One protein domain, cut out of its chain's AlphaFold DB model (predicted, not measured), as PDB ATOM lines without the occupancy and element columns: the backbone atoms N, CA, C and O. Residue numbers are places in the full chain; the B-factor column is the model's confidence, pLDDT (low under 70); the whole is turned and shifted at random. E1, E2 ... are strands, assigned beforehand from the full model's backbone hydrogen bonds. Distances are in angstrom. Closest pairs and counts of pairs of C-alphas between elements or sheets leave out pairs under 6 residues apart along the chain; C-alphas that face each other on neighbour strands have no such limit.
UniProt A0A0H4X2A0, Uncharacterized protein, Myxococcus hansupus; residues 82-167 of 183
ATOM      1  N   HIS A  82      -3.973   2.459  41.785       93.25
ATOM      2  CA  HIS A  82      -2.636   2.290  42.298       93.25
ATOM      3  C   HIS A  82      -2.243   0.815  42.220       93.25
ATOM      4  O   HIS A  82      -2.911  -0.051  42.785       93.25
ATOM      5  N   PHE A  83      -1.173   0.527  41.487       92.44
ATOM      6  CA  PHE A  83      -0.634  -0.814  41.333       92.44
ATOM      7  C   PHE A  83       0.523  -1.035  42.299       92.44
ATOM      8  O   PHE A  83       1.469  -0.252  42.332       92.44
ATOM      9  N   THR A  84       0.480  -2.138  43.040       92.56
ATOM     10  CA  THR A  84       1.644  -2.614  43.799       92.56
ATOM     11  C   THR A  84       2.294  -3.743  43.015       92.56
ATOM     12  O   THR A  84       1.703  -4.817  42.908       92.56
ATOM     13  N   VAL A  85       3.475  -3.510  42.443       91.88
ATOM     14  CA  VAL A  85       4.179  -4.483  41.593       91.88
ATOM     15  C   VAL A  85       5.323  -5.181  42.334       91.88
ATOM     16  O   VAL A  85       5.954  -4.577  43.199       91.88
ATOM     17  N   PRO A  86       5.651  -6.445  42.021       90.94
ATOM     18  CA  PRO A  86       6.841  -7.084  42.568       90.94
ATOM     19  C   PRO A  86       8.105  -6.336  42.134       90.94
ATOM     20  O   PRO A  86       8.194  -5.847  41.004       90.94
ATOM     21  N   LYS A  87       9.113  -6.265  43.006       89.00
ATOM     22  CA  LYS A  87      10.397  -5.646  42.654       89.00
ATOM     23  C   LYS A  87      11.014  -6.299  41.414       89.00
ATOM     24  O   LYS A  87      11.153  -7.518  41.347       89.00
ATOM     25  N   GLY A  88      11.417  -5.468  40.453       84.50
ATOM     26  CA  GLY A  88      11.991  -5.914  39.181       84.50
ATOM     27  C   GLY A  88      10.967  -6.449  38.176       84.50
ATOM     28  O   GLY A  88      11.362  -6.994  37.146       84.50
ATOM     29  N   PHE A  89       9.663  -6.309  38.446       86.44
ATOM     30  CA  PHE A  89       8.632  -6.639  37.472       86.44
ATOM     31  C   PHE A  89       8.689  -5.671  36.285       86.44
ATOM     32  O   PHE A  89       8.571  -4.457  36.445       86.44
ATOM     33  N   HIS A  90       8.821  -6.235  35.086       85.75
ATOM     34  CA  HIS A  90       8.786  -5.506  33.826       85.75
ATOM     35  C   HIS A  90       7.953  -6.268  32.797       85.75
ATOM     36  O   HIS A  90       8.107  -7.484  32.623       85.75
ATOM     37  N   GLY A  91       7.099  -5.534  32.087       86.31
ATOM     38  CA  GLY A  91       6.304  -6.055  30.982       86.31
ATOM     39  C   GLY A  91       4.799  -5.951  31.192       86.31
ATOM     40  O   GLY A  91       4.304  -5.101  31.933       86.31
ATOM     41  N   GLN A  92       4.073  -6.804  30.473       88.12
ATOM     42  CA  GLN A  92       2.628  -6.704  30.327       88.12
ATOM     43  C   GLN A  92       1.864  -7.399  31.462       88.12
ATOM     44  O   GLN A  92       2.240  -8.480  31.920       88.12
ATOM     45  N   PHE A  93       0.750  -6.792  31.854       89.75
ATOM     46  CA  PHE A  93      -0.199  -7.284  32.843       89.75
ATOM     47  C   PHE A  93      -1.627  -7.008  32.375       89.75
ATOM     48  O   PHE A  93      -1.916  -5.914  31.907       89.75
ATOM     49  N   HIS A  94      -2.536  -7.963  32.535       90.44
ATOM     50  CA  HIS A  94      -3.932  -7.807  32.144       90.44
ATOM     51  C   HIS A  94      -4.868  -7.891  33.344       90.44
ATOM     52  O   HIS A  94      -4.857  -8.870  34.088       90.44
ATOM     53  N   LEU A  95      -5.747  -6.902  33.468       90.44
ATOM     54  CA  LEU A  95      -6.920  -6.953  34.326       90.44
ATOM     55  C   LEU A  95      -8.127  -7.403  33.520       90.44
ATOM     56  O   LEU A  95      -8.451  -6.798  32.502       90.44
ATOM     57  N   VAL A  96      -8.809  -8.435  34.000       90.75
ATOM     58  CA  VAL A  96     -10.041  -8.950  33.403       90.75
ATOM     59  C   VAL A  96     -11.193  -8.673  34.358       90.75
ATOM     60  O   VAL A  96     -11.151  -9.056  35.526       90.75
ATOM     61  N   PHE A  97     -12.220  -7.995  33.862       90.94
ATOM     62  CA  PHE A  97     -13.398  -7.609  34.625       90.94
ATOM     63  C   PHE A  97     -14.410  -8.748  34.624       90.94
ATOM     64  O   PHE A  97     -15.132  -8.958  33.650       90.94
ATOM     65  N   ASP A  98     -14.454  -9.477  35.733       88.88
ATOM     66  CA  ASP A  98     -15.344 -10.609  35.965       88.88
ATOM     67  C   ASP A  98     -16.381 -10.217  37.034       88.88
ATOM     68  O   ASP A  98     -15.991  -9.768  38.115       88.88
ATOM     69  N   PRO A  99     -17.699 -10.352  36.797       87.44
ATOM     70  CA  PRO A  99     -18.720 -10.081  37.814       87.44
ATOM     71  C   PRO A  99     -18.529 -10.874  39.118       87.44
ATOM     72  O   PRO A  99     -18.903 -10.394  40.191       87.44
ATOM     73  N   ASN A 100     -17.918 -12.059  39.022       88.94
ATOM     74  CA  ASN A 100     -17.624 -12.957  40.139       88.94
ATOM     75  C   ASN A 100     -16.171 -12.839  40.630       88.94
ATOM     76  O   ASN A 100     -15.756 -13.585  41.518       88.94
ATOM     77  N   GLY A 101     -15.388 -11.921  40.058       85.12
ATOM     78  CA  GLY A 101     -14.005 -11.686  40.447       85.12
ATOM     79  C   GLY A 101     -13.866 -11.113  41.866       85.12
ATOM     80  O   GLY A 101     -14.820 -10.566  42.430       85.12
ATOM     81  N   PRO A 102     -12.663 -11.198  42.459       87.69
ATOM     82  CA  PRO A 102     -12.383 -10.588  43.753       87.69
ATOM     83  C   PRO A 102     -12.554  -9.067  43.687       87.69
ATOM     84  O   PRO A 102     -12.158  -8.415  42.717       87.69
ATOM     85  N   ALA A 103     -13.148  -8.490  44.733       86.44
ATOM     86  CA  ALA A 103     -13.250  -7.043  44.862       86.44
ATOM     87  C   ALA A 103     -11.865  -6.431  45.099       86.44
ATOM     88  O   ALA A 103     -11.027  -7.005  45.795       86.44
ATOM     89  N   VAL A 104     -11.647  -5.253  44.525       87.38
ATOM     90  CA  VAL A 104     -10.417  -4.486  44.714       87.38
ATOM     91  C   VAL A 104     -10.573  -3.587  45.933       87.38
ATOM     92  O   VAL A 104     -11.644  -3.025  46.165       87.38
ATOM     93  N   ASN A 105      -9.513  -3.487  46.732       88.25
ATOM     94  CA  ASN A 105      -9.527  -2.670  47.936       88.25
ATOM     95  C   ASN A 105      -9.446  -1.190  47.573       88.25
ATOM     96  O   ASN A 105      -8.722  -0.798  46.662       88.25
ATOM     97  N   GLU A 106     -10.154  -0.360  48.331       88.25
ATOM     98  CA  GLU A 106     -10.042   1.088  48.233       88.25
ATOM     99  C   GLU A 106      -9.309   1.628  49.458       88.25
ATOM    100  O   GLU A 106      -9.764   1.469  50.591       88.25
ATOM    101  N   VAL A 107      -8.174   2.286  49.235       86.38
ATOM    102  CA  VAL A 107      -7.350   2.867  50.295       86.38
ATOM    103  C   VAL A 107      -7.128   4.337  49.981       86.38
ATOM    104  O   VAL A 107      -6.620   4.700  48.926       86.38
ATOM    105  N   LYS A 108      -7.537   5.220  50.902       85.75
ATOM    106  CA  LYS A 108      -7.408   6.684  50.752       85.75
ATOM    107  C   LYS A 108      -8.014   7.225  49.439       85.75
ATOM    108  O   LYS A 108      -7.499   8.184  48.870       85.75
ATOM    109  N   GLY A 109      -9.102   6.615  48.963       83.38
ATOM    110  CA  GLY A 109      -9.783   7.004  47.721       83.38
ATOM    111  C   GLY A 109      -9.114   6.509  46.434       83.38
ATOM    112  O   GLY A 109      -9.543   6.905  45.353       83.38
ATOM    113  N   LYS A 110      -8.082   5.660  46.535       87.31
ATOM    114  CA  LYS A 110      -7.428   4.984  45.409       87.31
ATOM    115  C   LYS A 110      -7.807   3.507  45.383       87.31
ATOM    116  O   LYS A 110      -7.980   2.897  46.436       87.31
ATOM    117  N   LEU A 111      -7.932   2.945  44.186       90.06
ATOM    118  CA  LEU A 111      -8.161   1.517  43.983       90.06
ATOM    119  C   LEU A 111      -6.812   0.796  43.973       90.06
ATOM    120  O   LEU A 111      -5.994   1.042  43.095       90.06
ATOM    121  N   GLU A 112      -6.588  -0.073  44.950       90.94
ATOM    122  CA  GLU A 112      -5.322  -0.773  45.172       90.94
ATOM    123  C   GLU A 112      -5.327  -2.141  44.490       90.94
ATOM    124  O   GLU A 112      -6.012  -3.066  44.934       90.94
ATOM    125  N   VAL A 113      -4.538  -2.285  43.428       90.06
ATOM    126  CA  VAL A 113      -4.419  -3.517  42.648       90.06
ATOM    127  C   VAL A 113      -3.035  -4.135  42.878       90.06
ATOM    128  O   VAL A 113      -2.046  -3.665  42.309       90.06
ATOM    129  N   PRO A 114      -2.919  -5.192  43.701       89.31
ATOM    130  CA  PRO A 114      -1.665  -5.920  43.828       89.31
ATOM    131  C   PRO A 114      -1.424  -6.735  42.556       89.31
ATOM    132  O   PRO A 114      -2.245  -7.578  42.204       89.31
ATOM    133  N   VAL A 115      -0.303  -6.500  41.882       87.12
ATOM    134  CA  VAL A 115       0.120  -7.280  40.718       87.12
ATOM    135  C   VAL A 115       0.841  -8.526  41.224       87.12
ATOM    136  O   VAL A 115       1.873  -8.445  41.888       87.12
ATOM    137  N   GLY A 116       0.259  -9.691  40.957       80.75
ATOM    138  CA  GLY A 116       0.878 -10.976  41.276       80.75
ATOM    139  C   GLY A 116       1.924 -11.400  40.242       80.75
ATOM    140  O   GLY A 116       2.147 -10.736  39.234       80.75
ATOM    141  N   GLU A 117       2.527 -12.571  40.452       74.69
ATOM    142  CA  GLU A 117       3.402 -13.203  39.448       74.69
ATOM    143  C   GLU A 117       2.640 -13.573  38.162       74.69
ATOM    144  O   GLU A 117       3.213 -13.636  37.071       74.69
ATOM    145  N   ALA A 118       1.325 -13.784  38.278       77.88
ATOM    146  CA  ALA A 118       0.444 -13.982  37.142       77.88
ATOM    147  C   ALA A 118       0.265 -12.664  36.372       77.88
ATOM    148  O   ALA A 118      -0.282 -11.690  36.883       77.88
ATOM    149  N   ARG A 119       0.648 -12.665  35.090       82.62
ATOM    150  CA  ARG A 119       0.467 -11.530  34.163       82.62
ATOM    151  C   ARG A 119      -0.993 -11.272  33.768       82.62
ATOM    152  O   ARG A 119      -1.258 -10.434  32.911       82.62
ATOM    153  N   VAL A 120      -1.940 -11.997  34.359       87.75
ATOM    154  CA  VAL A 120      -3.381 -11.831  34.162       87.75
ATOM    155  C   VAL A 120      -4.070 -11.996  35.512       87.75
ATOM    156  O   VAL A 120      -3.825 -12.975  36.216       87.75
ATOM    157  N   GLN A 121      -4.956 -11.067  35.859       89.44
ATOM    158  CA  GLN A 121      -5.729 -11.097  37.093       89.44
ATOM    159  C   GLN A 121      -7.190 -10.752  36.825       89.44
ATOM    160  O   GLN A 121      -7.509  -9.755  36.178       89.44
ATOM    161  N   LYS A 122      -8.089 -11.569  37.371       89.94
ATOM    162  CA  LYS A 122      -9.519 -11.273  37.388       89.94
ATOM    163  C   LYS A 122      -9.844 -10.355  38.563       89.94
ATOM    164  O   LYS A 122      -9.357 -10.575  39.671       89.94
ATOM    165  N   VAL A 123     -10.689  -9.360  38.331       89.81
ATOM    166  CA  VAL A 123     -11.191  -8.426  39.345       89.81
ATOM    167  C   VAL A 123     -12.677  -8.184  39.143       89.81
ATOM    168  O   VAL A 123     -13.189  -8.322  38.031       89.81
ATOM    169  N   LYS A 124     -13.371  -7.810  40.216       89.25
ATOM    170  CA  LYS A 124     -14.800  -7.513  40.161       89.25
ATOM    171  C   LYS A 124     -15.091  -6.366  39.190       89.25
ATOM    172  O   LYS A 124     -14.520  -5.285  39.319       89.25
ATOM    173  N   ALA A 125     -16.009  -6.586  38.252       82.00
ATOM    174  CA  ALA A 125     -16.483  -5.544  37.340       82.00
ATOM    175  C   ALA A 125     -17.251  -4.419  38.074       82.00
ATOM    176  O   ALA A 125     -17.891  -4.658  39.101       82.00
ATOM    177  N   GLY A 126     -17.218  -3.195  37.528       75.38
ATOM    178  CA  GLY A 126     -18.050  -2.069  37.980       75.38
ATOM    179  C   GLY A 126     -17.567  -1.337  39.237       75.38
ATOM    180  O   GLY A 126     -18.333  -0.591  39.844       75.38
ATOM    181  N   VAL A 127     -16.311  -1.532  39.652       73.00
ATOM    182  CA  VAL A 127     -15.707  -0.805  40.789       73.00
ATOM    183  C   VAL A 127     -14.963   0.473  40.370       73.00
ATOM    184  O   VAL A 127     -14.320   1.107  41.202       73.00
ATOM    185  N   GLY A 128     -15.045   0.867  39.092       77.75
ATOM    186  CA  GLY A 128     -14.406   2.072  38.551       77.75
ATOM    187  C   GLY A 128     -13.018   1.846  37.945       77.75
ATOM    188  O   GLY A 128     -12.436   2.790  37.420       77.75
ATOM    189  N   LEU A 129     -12.501   0.611  37.967       80.62
ATOM    190  CA  LEU A 129     -11.274   0.215  37.249       80.62
ATOM    191  C   LEU A 129     -11.456   0.217  35.725       80.62
ATOM    192  O   LEU A 129     -10.496   0.317  34.965       80.62
ATOM    193  N   ASP A 130     -12.703   0.084  35.295       79.94
ATOM    194  CA  ASP A 130     -13.180   0.126  33.922       79.94
ATOM    195  C   ASP A 130     -13.411   1.557  33.412       79.94
ATOM    196  O   ASP A 130     -13.855   1.726  32.280       79.94
ATOM    197  N   ASN A 131     -13.074   2.580  34.204       82.31
ATOM    198  CA  ASN A 131     -13.185   3.981  33.809       82.31
ATOM    199  C   ASN A 131     -11.974   4.425  32.965       82.31
ATOM    200  O   ASN A 131     -10.823   4.338  33.400       82.31
ATOM    201  N   ASP A 132     -12.221   4.919  31.750       78.12
ATOM    202  CA  ASP A 132     -11.178   5.370  30.812       78.12
ATOM    203  C   ASP A 132     -10.423   6.621  31.279       78.12
ATOM    204  O   ASP A 132      -9.297   6.863  30.850       78.12
ATOM    205  N   TYR A 133     -11.005   7.389  32.200       79.75
ATOM    206  CA  TYR A 133     -10.408   8.603  32.757       79.75
ATOM    207  C   TYR A 133      -9.610   8.356  34.041       79.75
ATOM    208  O   TYR A 133      -9.080   9.303  34.627       79.75
ATOM    209  N   ALA A 134      -9.531   7.106  34.507       83.88
ATOM    210  CA  ALA A 134      -8.749   6.768  35.684       83.88
ATOM    211  C   ALA A 134      -7.262   7.079  35.462       83.88
ATOM    212  O   ALA A 134      -6.690   6.808  34.406       83.88
ATOM    213  N   GLN A 135      -6.625   7.651  36.483       86.25
ATOM    214  CA  GLN A 135      -5.176   7.836  36.494       86.25
ATOM    215  C   GLN A 135      -4.514   6.588  37.066       86.25
ATOM    216  O   GLN A 135      -5.012   6.022  38.038       86.25
ATOM    217  N   PHE A 136      -3.395   6.184  36.472       89.62
ATOM    218  CA  PHE A 136      -2.655   4.993  36.871       89.62
ATOM    219  C   PHE A 136      -1.338   5.404  37.520       89.62
ATOM    220  O   PHE A 136      -0.571   6.179  36.953       89.62
ATOM    221  N   GLU A 137      -1.091   4.875  38.709       92.31
ATOM    222  CA  GLU A 137       0.165   5.002  39.440       92.31
ATOM    223  C   GLU A 137       0.645   3.599  39.801       92.31
ATOM    224  O   GLU A 137      -0.176   2.722  40.070       92.31
ATOM    225  N   ALA A 138       1.955   3.370  39.841       91.94
ATOM    226  CA  ALA A 138       2.499   2.099  40.294       91.94
ATOM    227  C   ALA A 138       3.717   2.308  41.188       91.94
ATOM    228  O   ALA A 138       4.558   3.166  40.918       91.94
ATOM    229  N   HIS A 139       3.816   1.497  42.236       92.88
ATOM    230  CA  HIS A 139       5.012   1.376  43.060       92.88
ATOM    231  C   HIS A 139       5.384  -0.093  43.203       92.88
ATOM    232  O   HIS A 139       4.513  -0.966  43.233       92.88
ATOM    233  N   ASP A 140       6.676  -0.373  43.306       91.38
ATOM    234  CA  ASP A 140       7.124  -1.705  43.667       91.38
ATOM    235  C   ASP A 140       6.842  -2.022  45.147       91.38
ATOM    236  O   ASP A 140       6.449  -1.164  45.943       91.38
ATOM    237  N   THR A 141       7.060  -3.274  45.543       89.12
ATOM    238  CA  THR A 141       6.905  -3.732  46.933       89.12
ATOM    239  C   THR A 141       7.813  -3.012  47.940       89.12
ATOM    240  O   THR A 141       7.594  -3.141  49.142       89.12
ATOM    241  N   GLU A 142       8.831  -2.276  47.486       89.69
ATOM    242  CA  GLU A 142       9.717  -1.452  48.319       89.69
ATOM    243  C   GLU A 142       9.296   0.031  48.344       89.69
ATOM    244  O   GLU A 142       9.889   0.831  49.069       89.69
ATOM    245  N   GLY A 143       8.244   0.400  47.607       87.88
ATOM    246  CA  GLY A 143       7.732   1.764  47.491       87.88
ATOM    247  C   GLY A 143       8.399   2.600  46.394       87.88
ATOM    248  O   GLY A 143       8.152   3.804  46.322       87.88
ATOM    249  N   THR A 144       9.232   2.007  45.536       91.06
ATOM    250  CA  THR A 144       9.865   2.701  44.407       91.06
ATOM    251  C   THR A 144       8.841   2.934  43.296       91.06
ATOM    252  O   THR A 144       8.175   1.978  42.904       91.06
ATOM    253  N   PRO A 145       8.704   4.153  42.741       91.81
ATOM    254  CA  PRO A 145       7.808   4.397  41.613       91.81
ATOM    255  C   PRO A 145       8.181   3.560  40.387       91.81
ATOM    256  O   PRO A 145       9.356   3.456  40.033       91.81
ATOM    257  N   VAL A 146       7.170   3.001  39.728       90.94
ATOM    258  CA  VAL A 146       7.298   2.252  38.475       90.94
ATOM    259  C   VAL A 146       6.414   2.913  37.429       90.94
ATOM    260  O   VAL A 146       5.252   3.228  37.685       90.94
ATOM    261  N   ASP A 147       6.956   3.116  36.233       90.19
ATOM    262  CA  ASP A 147       6.170   3.640  35.123       90.19
ATOM    263  C   ASP A 147       5.098   2.627  34.710       90.19
ATOM    264  O   ASP A 147       5.385   1.443  34.525       90.19
ATOM    265  N   VAL A 148       3.862   3.099  34.554       89.94
ATOM    266  CA  VAL A 148       2.721   2.292  34.115       89.94
ATOM    267  C   VAL A 148       2.015   2.973  32.954       89.94
ATOM    268  O   VAL A 148       1.707   4.165  32.992       89.94
ATOM    269  N   PHE A 149       1.728   2.198  31.913       86.38
ATOM    270  CA  PHE A 149       1.045   2.676  30.719       86.38
ATOM    271  C   PHE A 149      -0.135   1.777  30.398       86.38
ATOM    272  O   PHE A 149      -0.007   0.554  30.414       86.38
ATOM    273  N   LEU A 150      -1.275   2.381  30.066       85.56
ATOM    274  CA  LEU A 150      -2.382   1.635  29.486       85.56
ATOM    275  C   LEU A 150      -1.942   1.118  28.112       85.56
ATOM    276  O   LEU A 150      -1.529   1.895  27.243       85.56
ATOM    277  N   ASP A 151      -1.989  -0.200  27.952       83.31
ATOM    278  CA  ASP A 151      -1.467  -0.878  26.777       83.31
ATOM    279  C   ASP A 151      -2.549  -1.268  25.779       83.31
ATOM    280  O   ASP A 151      -2.478  -0.921  24.600       83.31
ATOM    281  N   SER A 152      -3.567  -1.964  26.270       83.75
ATOM    282  CA  SER A 152      -4.644  -2.509  25.456       83.75
ATOM    283  C   SER A 152      -5.956  -2.499  26.232       83.75
ATOM    284  O   SER A 152      -5.984  -2.457  27.461       83.75
ATOM    285  N   SER A 153      -7.073  -2.547  25.522       86.56
ATOM    286  CA  SER A 153      -8.383  -2.809  26.106       86.56
ATOM    287  C   SER A 153      -9.225  -3.585  25.106       86.56
ATOM    288  O   SER A 153      -8.966  -3.561  23.901       86.56
ATOM    289  N   GLY A 154     -10.207  -4.327  25.599       86.31
ATOM    290  CA  GLY A 154     -11.074  -5.104  24.730       86.31
ATOM    291  C   GLY A 154     -12.053  -5.962  25.505       86.31
ATOM    292  O   GLY A 154     -12.226  -5.810  26.713       86.31
ATOM    293  N   SER A 155     -12.692  -6.880  24.791       86.06
ATOM    294  CA  SER A 155     -13.516  -7.916  25.393       86.06
ATOM    295  C   SER A 155     -13.187  -9.272  24.787       86.06
ATOM    296  O   SER A 155     -12.979  -9.387  23.581       86.06
ATOM    297  N   GLN A 156     -13.140 -10.294  25.635       81.62
ATOM    298  CA  GLN A 156     -12.906 -11.677  25.252       81.62
ATOM    299  C   GLN A 156     -13.800 -12.583  26.094       81.62
ATOM    300  O   GLN A 156     -13.907 -12.406  27.305       81.62
ATOM    301  N   ASN A 157     -14.471 -13.542  25.447       83.19
ATOM    302  CA  ASN A 157     -15.417 -14.460  26.095       83.19
ATOM    303  C   ASN A 157     -16.509 -13.742  26.919       83.19
ATOM    304  O   ASN A 157     -16.930 -14.230  27.962       83.19
ATOM    305  N   GLY A 158     -16.952 -12.562  26.469       83.25
ATOM    306  CA  GLY A 158     -17.968 -11.755  27.158       83.25
ATOM    307  C   GLY A 158     -17.463 -10.980  28.380       83.25
ATOM    308  O   GLY A 158     -18.246 -10.267  29.003       83.25
ATOM    309  N   LEU A 159     -16.173 -11.072  28.709       86.94
ATOM    310  CA  LEU A 159     -15.537 -10.300  29.775       86.94
ATOM    311  C   LEU A 159     -14.745  -9.146  29.170       86.94
ATOM    312  O   LEU A 159     -14.087  -9.310  28.144       86.94
ATOM    313  N   ALA A 160     -14.814  -7.969  29.783       90.00
ATOM    314  CA  ALA A 160     -13.973  -6.842  29.395       90.00
ATOM    315  C   ALA A 160     -12.580  -6.985  30.029       90.00
ATOM    316  O   ALA A 160     -12.446  -7.551  31.113       90.00
ATOM    317  N   TYR A 161     -11.542  -6.465  29.380       89.88
ATOM    318  CA  TYR A 161     -10.186  -6.461  29.923       89.88
ATOM    319  C   TYR A 161      -9.435  -5.164  29.616       89.88
ATOM    320  O   TYR A 161      -9.753  -4.447  28.662       89.88
ATOM    321  N   ARG A 162      -8.403  -4.892  30.418       89.25
ATOM    322  CA  ARG A 162      -7.400  -3.843  30.202       89.25
ATOM    323  C   ARG A 162      -5.998  -4.401  30.397       89.25
ATOM    324  O   ARG A 162      -5.709  -4.990  31.433       89.25
ATOM    325  N   GLY A 163      -5.142  -4.211  29.405       89.12
ATOM    326  CA  GLY A 163      -3.712  -4.470  29.473       89.12
ATOM    327  C   GLY A 163      -2.951  -3.230  29.924       89.12
ATOM    328  O   GLY A 163      -3.258  -2.114  29.513       89.12
ATOM    329  N   PHE A 164      -1.935  -3.443  30.746       88.88
ATOM    330  CA  PHE A 164      -1.011  -2.446  31.262       88.88
ATOM    331  C   PHE A 164       0.415  -2.899  30.980       88.88
ATOM    332  O   PHE A 164       0.720  -4.089  31.044       88.88
ATOM    333  N   TRP A 165       1.294  -1.947  30.696       89.50
ATOM    334  CA  TRP A 165       2.727  -2.169  30.589       89.50
ATOM    335  C   TRP A 165       3.439  -1.490  31.753       89.50
ATOM    336  O   TRP A 165       3.209  -0.304  31.993       89.50
ATOM    337  N   PHE A 166       4.311  -2.228  32.438       90.00
ATOM    338  CA  PHE A 166       5.125  -1.725  33.542       90.00
ATOM    339  C   PHE A 166       6.607  -1.625  33.148       90.00
ATOM    340  O   PHE A 166       7.203  -2.598  32.673       90.00
ATOM    341  N   GLY A 167       7.210  -0.459  33.395       85.25
ATOM    342  CA  GLY A 167       8.605  -0.140  33.083       85.25
ATOM    343  C   GLY A 167       8.817   0.559  31.736       85.25
ATOM    344  O   GLY A 167       7.887   1.124  31.166       85.25
TER     345      GLY A 167
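This is residues 82 to 167 of the 183 residues of an uncharacterized protein of Myxococcus hansupus (UniProt A0A0H4X2A0). Two small sheets of four strands each stand partly face to face at an angle, their strands crossed, and come near each other where edge strand E6 approaches edge strand E7. The long link of residues 125 to 135 runs from E5 of one sheet to E6 of the other. The printed part has 86 residues with eight named strands, E1 to E8 in order, and no named helix: all strand. The orders are E3-E4-E1-E6 and E5-E2-E8-E7, both mixed. The whole is compact and rounded, with a radius of gyration of the C-alphas of 12.1 A and spans of 35 by 27 by 23 A.

E1, residues 82 to 85, is parallel to E4, residues 110 to 114, with N 84 and O 113 at 3.0 A, and to E6, residues 136 to 140, with N 83 and O 137 at 2.8 A. E3, residues 105 to 107, forms a hairpin with E4; N 112 and O 105 are 2.8 A apart. E2, residues 91 to 98, is parallel to E5, residues 120 to 124, with N 96 and O 121 at 2.9 A, and antiparallel to E8, residues 159 to 166, with N 93 and O 164 at 2.8 A. E7, residues 148 to 156, and E8 form a hairpin, with N 161 and O 154 at 2.8 A. The closest C-alphas of E6 and E7, Ala 138 and Val 148, are 6.2 A apart. E1 and E8 are apart.

E1 begins at C-alpha 82, (-2.636, 2.290, 42.298). E2 measures 22.7 A from first to last C-alpha, E7 22.8 A and E8 22.7 A. E8 ends at C-alpha 166, (5.125, -1.725, 33.542).

The C-alphas farthest apart, of Glu 142 and Gly 158, are 36.3 A apart. The printed part has no cut, and no printed residue is under 70 in pLDDT.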